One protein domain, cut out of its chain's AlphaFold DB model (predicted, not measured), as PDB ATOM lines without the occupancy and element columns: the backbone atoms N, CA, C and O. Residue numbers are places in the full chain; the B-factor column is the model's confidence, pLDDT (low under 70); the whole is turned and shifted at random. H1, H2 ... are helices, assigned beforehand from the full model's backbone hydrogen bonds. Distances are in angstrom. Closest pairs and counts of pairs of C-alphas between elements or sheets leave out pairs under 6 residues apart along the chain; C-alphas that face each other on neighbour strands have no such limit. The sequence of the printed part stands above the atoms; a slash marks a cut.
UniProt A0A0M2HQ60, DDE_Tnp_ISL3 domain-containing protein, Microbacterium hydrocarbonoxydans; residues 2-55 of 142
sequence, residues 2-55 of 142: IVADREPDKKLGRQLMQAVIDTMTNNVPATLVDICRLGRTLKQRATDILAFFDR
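AT A GLANCE: This is residues 2 to 55 of the 142 residues of the protein "DDE_Tnp_ISL3 domain-containing protein" of Microbacterium hydrocarbonoxydans (UniProt A0A0M2HQ60). One long helix, H2, is touched by the other three: short H1 folds back on it, residues 29 to 34 stick out beyond its far end, H3 returns steeply tilted to it, and short H4 packs on it further back. The printed part has 54 residues, with four named helices, H1 to H4 in order, and no named strand: all helix. It is only just compact, close to loose, with a radius of gyration of the C-alphas of 11.7 A, spanning 35 by 18 by 14 A.

HOW THE PARTS SIT: H1, residues 2 to 6, touches residues 12 to 17 alone of H2, residues 10 to 26; the closest C-alphas, of Ala 4 and Gly 13, are 4.2 A apart. H3, residues 33 to 44, touches residues 21 to 25 alone of H2, closest at the C-alphas of Thr 25 and Gly 39, 4.5 A, at a steep tilt of 47 degrees, opposite ways. H4, residues 46 to 50, touches residues 14 to 21 alone of H2, closest at the C-alphas of Arg 14 and Leu 50, 6.0 A. H1 is apart from H3 and H4. In H1, H2, H3 and H4 every O i to N i+4 pair is within hydrogen-bond range.

IN THESE COORDINATES: H1 begins at C-alpha 2 (-3.096, -6.045, -7.040). H2 is 24.1 A long, H3 16.6 A. H4 ends at C-alpha 50 (-10.600, -15.356, -13.921).

THE WHOLE: The farthest C-alphas, of Thr 31 and Arg 55, are 36.7 A apart. The printed part has no cut, no link is long, and no printed residue is under pLDDT 70.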
ATOM      1  N   ILE A   2      -2.370  -7.106  -7.786       81.44
ATOM      2  CA  ILE A   2      -3.096  -6.045  -7.040       81.44
ATOM      3  C   ILE A   2      -3.788  -5.029  -7.964       81.44
ATOM      4  O   ILE A   2      -4.933  -4.665  -7.724       81.44
ATOM      5  N   VAL A   3      -3.110  -4.600  -9.033       82.56
ATOM      6  CA  VAL A   3      -3.681  -3.661 -10.017       82.56
ATOM      7  C   VAL A   3      -4.925  -4.251 -10.686       82.56
ATOM      8  O   VAL A   3      -5.955  -3.599 -10.726       82.56
ATOM      9  N   ALA A   4      -4.853  -5.510 -11.128       81.12
ATOM     10  CA  ALA A   4      -5.980  -6.209 -11.740       81.12
ATOM     11  C   ALA A   4      -7.177  -6.338 -10.783       81.12
ATOM     12  O   ALA A   4      -8.313  -6.163 -11.199       81.12
ATOM     13  N   ASP A   5      -6.923  -6.624  -9.506       81.00
ATOM     14  CA  ASP A   5      -7.963  -6.795  -8.484       81.00
ATOM     15  C   ASP A   5      -8.712  -5.486  -8.170       81.00
ATOM     16  O   ASP A   5      -9.942  -5.459  -8.077       81.00
ATOM     17  N   ARG A   6      -7.966  -4.379  -8.068       85.06
ATOM     18  CA  ARG A   6      -8.501  -3.040  -7.768       85.06
ATOM     19  C   ARG A   6      -9.078  -2.315  -8.980       85.06
ATOM     20  O   ARG A   6      -9.615  -1.223  -8.817       85.06
ATOM     21  N   GLU A   7      -8.970  -2.901 -10.168       86.81
ATOM     22  CA  GLU A   7      -9.463  -2.296 -11.395       86.81
ATOM     23  C   GLU A   7     -11.001  -2.152 -11.352       86.81
ATOM     24  O   GLU A   7     -11.711  -3.155 -11.147       86.81
ATOM     25  N   PRO A   8     -11.541  -0.928 -11.534       86.12
ATOM     26  CA  PRO A   8     -12.981  -0.713 -11.632       86.12
ATOM     27  C   PRO A   8     -13.594  -1.403 -12.856       86.12
ATOM     28  O   PRO A   8     -14.677  -1.984 -12.735       86.12
ATOM     29  N   ASP A   9     -12.914  -1.406 -14.010       90.31
ATOM     30  CA  ASP A   9     -13.365  -2.171 -15.175       90.31
ATOM     31  C   ASP A   9     -12.984  -3.655 -15.050       90.31
ATOM     32  O   ASP A   9     -11.844  -4.072 -15.260       90.31
ATOM     33  N   LYS A  10     -13.976  -4.507 -14.776       88.81
ATOM     34  CA  LYS A  10     -13.757  -5.950 -14.621       88.81
ATOM     35  C   LYS A  10     -13.237  -6.642 -15.876       88.81
ATOM     36  O   LYS A  10     -12.511  -7.627 -15.742       88.81
ATOM     37  N   LYS A  11     -13.531  -6.142 -17.079       91.69
ATOM     38  CA  LYS A  11     -12.968  -6.711 -18.312       91.69
ATOM     39  C   LYS A  11     -11.475  -6.421 -18.401       91.69
ATOM     40  O   LYS A  11     -10.701  -7.336 -18.688       91.69
ATOM     41  N   LEU A  12     -11.081  -5.187 -18.093       92.12
ATOM     42  CA  LEU A  12      -9.679  -4.786 -18.042       92.12
ATOM     43  C   LEU A  12      -8.940  -5.526 -16.917       92.12
ATOM     44  O   LEU A  12      -7.892  -6.122 -17.158       92.12
ATOM     45  N   GLY A  13      -9.532  -5.620 -15.724       92.56
ATOM     46  CA  GLY A  13      -8.990  -6.391 -14.603       92.56
ATOM     47  C   GLY A  13      -8.762  -7.864 -14.957       92.56
ATOM     48  O   GLY A  13      -7.693  -8.415 -14.687       92.56
ATOM     49  N   ARG A  14      -9.712  -8.492 -15.662       94.12
ATOM     50  CA  ARG A  14      -9.579  -9.871 -16.157       94.12
ATOM     51  C   ARG A  14      -8.413 -10.024 -17.132       94.12
ATOM     52  O   ARG A  14      -7.652 -10.983 -17.016       94.12
ATOM     53  N   GLN A  15      -8.256  -9.095 -18.074       95.81
ATOM     54  CA  GLN A  15      -7.142  -9.100 -19.030       95.81
ATOM     55  C   GLN A  15      -5.793  -8.914 -18.330       95.81
ATOM     56  O   GLN A  15      -4.850  -9.654 -18.603       95.81
ATOM     57  N   LEU A  16      -5.711  -7.981 -17.378       95.62
ATOM     58  CA  LEU A  16      -4.510  -7.765 -16.575       95.62
ATOM     59  C   LEU A  16      -4.157  -9.004 -15.742       95.62
ATOM     60  O   LEU A  16      -2.983  -9.359 -15.635       95.62
ATOM     61  N   MET A  17      -5.149  -9.688 -15.164       96.31
ATOM     62  CA  MET A  17      -4.911 -10.926 -14.419       96.31
ATOM     63  C   MET A  17      -4.421 -12.050 -15.337       96.31
ATOM     64  O   MET A  17      -3.463 -12.737 -14.988       96.31
ATOM     65  N   GLN A  18      -5.019 -12.197 -16.522       96.56
ATOM     66  CA  GLN A  18      -4.568 -13.151 -17.535       96.56
ATOM     67  C   GLN A  18      -3.104 -12.895 -17.925       96.56
ATOM     68  O   GLN A  18      -2.284 -13.806 -17.852       96.56
ATOM     69  N   ALA A  19      -2.743 -11.641 -18.217       96.06
ATOM     70  CA  ALA A  19      -1.372 -11.266 -18.563       96.06
ATOM     71  C   ALA A  19      -0.366 -11.588 -17.442       96.06
ATOM     72  O   ALA A  19       0.757 -12.026 -17.707       96.06
ATOM     73  N   VAL A  20      -0.764 -11.420 -16.176       95.56
ATOM     74  CA  VAL A  20       0.059 -11.818 -15.025       95.56
ATOM     75  C   VAL A  20       0.242 -13.336 -14.979       95.56
ATOM     76  O   VAL A  20       1.372 -13.792 -14.815       95.56
ATOM     77  N   ILE A  21      -0.830 -14.117 -15.149       95.75
ATOM     78  CA  ILE A  21      -0.756 -15.588 -15.169       95.75
ATOM     79  C   ILE A  21       0.180 -16.058 -16.290       95.75
ATOM     80  O   ILE A  21       1.055 -16.891 -16.043       95.75
ATOM     81  N   ASP A  22       0.058 -15.489 -17.488       96.06
ATOM     82  CA  ASP A  22       0.883 -15.854 -18.643       96.06
ATOM     83  C   ASP A  22       2.358 -15.502 -18.420       96.06
ATOM     84  O   ASP A  22       3.246 -16.310 -18.706       96.06
ATOM     85  N   THR A  23       2.625 -14.338 -17.823       95.25
ATOM     86  CA  THR A  23       3.986 -13.902 -17.483       95.25
ATOM     87  C   THR A  23       4.613 -14.814 -16.434       95.25
ATOM     88  O   THR A  23       5.734 -15.279 -16.621       95.25
ATOM     89  N   MET A  24       3.893 -15.138 -15.357       94.12
ATOM     90  CA  MET A  24       4.415 -16.015 -14.300       94.12
ATOM     91  C   MET A  24       4.569 -17.469 -14.753       94.12
ATOM     92  O   MET A  24       5.364 -18.212 -14.182       94.12
ATOM     93  N   THR A  25       3.819 -17.880 -15.774       94.00
ATOM     94  CA  THR A  25       3.922 -19.220 -16.355       94.00
ATOM     95  C   THR A  25       5.133 -19.347 -17.272       94.00
ATOM     96  O   THR A  25       5.844 -20.345 -17.189       94.00
ATOM     97  N   ASN A  26       5.343 -18.375 -18.166       93.31
ATOM     98  CA  ASN A  26       6.247 -18.544 -19.308       93.31
ATOM     99  C   ASN A  26       7.531 -17.707 -19.208       93.31
ATOM    100  O   ASN A  26       8.538 -18.075 -19.801       93.31
ATOM    101  N   ASN A  27       7.515 -16.602 -18.458       91.38
ATOM    102  CA  ASN A  27       8.571 -15.584 -18.481       91.38
ATOM    103  C   ASN A  27       9.354 -15.516 -17.158       91.38
ATOM    104  O   ASN A  27       9.798 -14.445 -16.744       91.38
ATOM    105  N   VAL A  28       9.512 -16.656 -16.476       92.94
ATOM    106  CA  VAL A  28      10.239 -16.763 -15.202       92.94
ATOM    107  C   VAL A  28      11.437 -17.707 -15.368       92.94
ATOM    108  O   VAL A  28      11.233 -18.867 -15.734       92.94
ATOM    109  N   PRO A  29      12.676 -17.258 -15.081       94.00
ATOM    110  CA  PRO A  29      13.860 -18.113 -15.139       94.00
ATOM    111  C   PRO A  29      13.751 -19.326 -14.208       94.00
ATOM    112  O   PRO A  29      13.323 -19.202 -13.061       94.00
ATOM    113  N   ALA A  30      14.222 -20.489 -14.668       91.31
ATOM    114  CA  ALA A  30      14.113 -21.759 -13.939       91.31
ATOM    115  C   ALA A  30      14.815 -21.770 -12.566       91.31
ATOM    116  O   ALA A  30      14.499 -22.599 -11.714       91.31
ATOM    117  N   THR A  31      15.746 -20.843 -12.335       95.25
ATOM    118  CA  THR A  31      16.425 -20.661 -11.046       95.25
ATOM    119  C   THR A  31      15.486 -20.150  -9.946       95.25
ATOM    120  O   THR A  31      15.732 -20.406  -8.770       95.25
ATOM    121  N   LEU A  32      14.375 -19.491 -10.296       95.62
ATOM    122  CA  LEU A  32      13.366 -18.982  -9.358       95.62
ATOM    123  C   LEU A  32      12.289 -20.038  -9.078       95.62
ATOM    124  O   LEU A  32      11.112 -19.866  -9.403       95.62
ATOM    125  N   VAL A  33      12.700 -21.143  -8.455       94.06
ATOM    126  CA  VAL A  33      11.881 -22.357  -8.272       94.06
ATOM    127  C   VAL A  33      10.510 -22.074  -7.642       94.06
ATOM    128  O   VAL A  33       9.503 -22.631  -8.089       94.06
ATOM    129  N   ASP A  34      10.437 -21.192  -6.643       95.88
ATOM    130  CA  ASP A  34       9.174 -20.863  -5.971       95.88
ATOM    131  C   ASP A  34       8.228 -20.047  -6.856       95.88
ATOM    132  O   ASP A  34       7.019 -20.289  -6.854       95.88
ATOM    133  N   ILE A  35       8.766 -19.149  -7.684       95.31
ATOM    134  CA  ILE A  35       7.970 -18.378  -8.641       95.31
ATOM    135  C   ILE A  35       7.483 -19.290  -9.772       95.31
ATOM    136  O   ILE A  35       6.313 -19.225 -10.140       95.31
ATOM    137  N   CYS A  36       8.314 -20.217 -10.256       95.06
ATOM    138  CA  CYS A  36       7.884 -21.238 -11.216       95.06
ATOM    139  C   CYS A  36       6.800 -22.161 -10.630       95.06
ATOM    140  O   CYS A  36       5.878 -22.587 -11.332       95.06
ATOM    141  N   ARG A  37       6.885 -22.501  -9.335       96.31
ATOM    142  CA  ARG A  37       5.834 -23.263  -8.643       96.31
ATOM    143  C   ARG A  37       4.541 -22.452  -8.570       96.31
ATOM    144  O   ARG A  37       3.487 -22.989  -8.903       96.31
ATOM    145  N   LEU A  38       4.623 -21.173  -8.210       95.75
ATOM    146  CA  LEU A  38       3.477 -20.269  -8.186       95.75
ATOM    147  C   LEU A  38       2.837 -20.123  -9.574       95.75
ATOM    148  O   LEU A  38       1.628 -20.283  -9.691       95.75
ATOM    149  N   GLY A  39       3.630 -19.912 -10.628       96.19
ATOM    150  CA  GLY A  39       3.149 -19.832 -12.010       96.19
ATOM    151  C   GLY A  39       2.375 -21.081 -12.441       96.19
ATOM    152  O   GLY A  39       1.278 -20.972 -12.986       96.19
ATOM    153  N   ARG A  40       2.873 -22.280 -12.103       96.69
ATOM    154  CA  ARG A  40       2.147 -23.541 -12.349       96.69
ATOM    155  C   ARG A  40       0.809 -23.595 -11.615       96.69
ATOM    156  O   ARG A  40      -0.191 -23.957 -12.232       96.69
ATOM    157  N   THR A  41       0.775 -23.216 -10.339       97.00
ATOM    158  CA  THR A  41      -0.471 -23.163  -9.557       97.00
ATOM    159  C   THR A  41      -1.464 -22.168 -10.157       97.00
ATOM    160  O   THR A  41      -2.639 -22.494 -10.317       97.00
ATOM    161  N   LEU A  42      -0.999 -20.975 -10.533       96.31
ATOM    162  CA  LEU A  42      -1.829 -19.942 -11.152       96.31
ATOM    163  C   LEU A  42      -2.406 -20.410 -12.491       96.31
ATOM    164  O   LEU A  42      -3.598 -20.239 -12.720       96.31
ATOM    165  N   LYS A  43      -1.606 -21.070 -13.336       97.00
ATOM    166  CA  LYS A  43      -2.082 -21.661 -14.594       97.00
ATOM    167  C   LYS A  43      -3.138 -22.738 -14.366       97.00
ATOM    168  O   LYS A  43      -4.172 -22.724 -15.023       97.00
ATOM    169  N   GLN A  44      -2.902 -23.653 -13.425       97.44
ATOM    170  CA  GLN A  44      -3.860 -24.714 -13.087       97.44
ATOM    171  C   GLN A  44      -5.195 -24.158 -12.580       97.44
ATOM    172  O   GLN A  44      -6.232 -24.780 -12.779       97.44
ATOM    173  N   ARG A  45      -5.170 -22.990 -11.928       96.75
ATOM    174  CA  ARG A  45      -6.344 -22.320 -11.356       96.75
ATOM    175  C   ARG A  45      -6.851 -21.149 -12.189       96.75
ATOM    176  O   ARG A  45      -7.730 -20.432 -11.722       96.75
ATOM    177  N   ALA A  46      -6.345 -20.947 -13.406       96.12
ATOM    178  CA  ALA A  46      -6.646 -19.757 -14.198       96.12
ATOM    179  C   ALA A  46      -8.153 -19.578 -14.422       96.12
ATOM    180  O   ALA A  46      -8.667 -18.478 -14.259       96.12
ATOM    181  N   THR A  47      -8.881 -20.663 -14.700       94.75
ATOM    182  CA  THR A  47     -10.340 -20.630 -14.858       94.75
ATOM    183  C   THR A  47     -11.045 -20.126 -13.598       94.75
ATOM    184  O   THR A  47     -11.869 -19.219 -13.684       94.75
ATOM    185  N   ASP A  48     -10.682 -20.662 -12.429       92.19
ATOM    186  CA  ASP A  48     -11.265 -20.273 -11.139       92.19
ATOM    187  C   ASP A  48     -10.935 -18.809 -10.799       92.19
ATOM    188  O   ASP A  48     -11.796 -18.053 -10.349       92.19
ATOM    189  N   ILE A  49      -9.687 -18.398 -11.046       91.75
ATOM    190  CA  ILE A  49      -9.187 -17.047 -10.770       91.75
ATOM    191  C   ILE A  49      -9.872 -16.021 -11.675       91.75
ATOM    192  O   ILE A  49     -10.294 -14.969 -11.205       91.75
ATOM    193  N   LEU A  50     -10.002 -16.298 -12.973       93.00
ATOM    194  CA  LEU A  50     -10.600 -15.356 -13.921       93.00
ATOM    195  C   LEU A  50     -12.115 -15.243 -13.739       93.00
ATOM    196  O   LEU A  50     -12.665 -14.169 -13.973       93.00
ATOM    197  N   ALA A  51     -12.768 -16.297 -13.243       91.62
ATOM    198  CA  ALA A  51     -14.190 -16.285 -12.904       91.62
ATOM    199  C   ALA A  51     -14.547 -15.317 -11.757       91.62
ATOM    200  O   ALA A  51     -15.730 -15.035 -11.538       91.62
ATOM    201  N   PHE A  52     -13.549 -14.803 -11.025       86.62
ATOM    202  CA  PHE A  52     -13.717 -13.694 -10.084       86.62
ATOM    203  C   PHE A  52     -14.247 -12.437 -10.785       86.62
ATOM    204  O   PHE A  52     -15.140 -11.768 -10.272       86.62
ATOM    205  N   PHE A  53     -13.743 -12.141 -11.985       89.94
ATOM    206  CA  PHE A  53     -14.087 -10.922 -12.718       89.94
ATOM    207  C   PHE A  53     -15.474 -10.967 -13.363       89.94
ATOM    208  O   PHE A  53     -16.025  -9.923 -13.702       89.94
ATOM    209  N   ASP A  54     -16.067 -12.153 -13.485       86.44
ATOM    210  CA  ASP A  54     -17.405 -12.329 -14.052       86.44
ATOM    211  C   ASP A  54     -18.520 -11.965 -13.051       86.44
ATOM    212  O   ASP A  54     -19.696 -11.907 -13.415       86.44
ATOM    213  N   ARG A  55     -18.178 -11.732 -11.773       77.38
ATOM    214  CA  ARG A  55     -19.144 -11.481 -10.695       77.38
ATOM    215  C   ARG A  55     -18.982 -10.078 -10.107       77.38
ATOM    216  O   ARG A  55     -17.893  -9.714  -9.667       77.38
TER     217      ARG A  55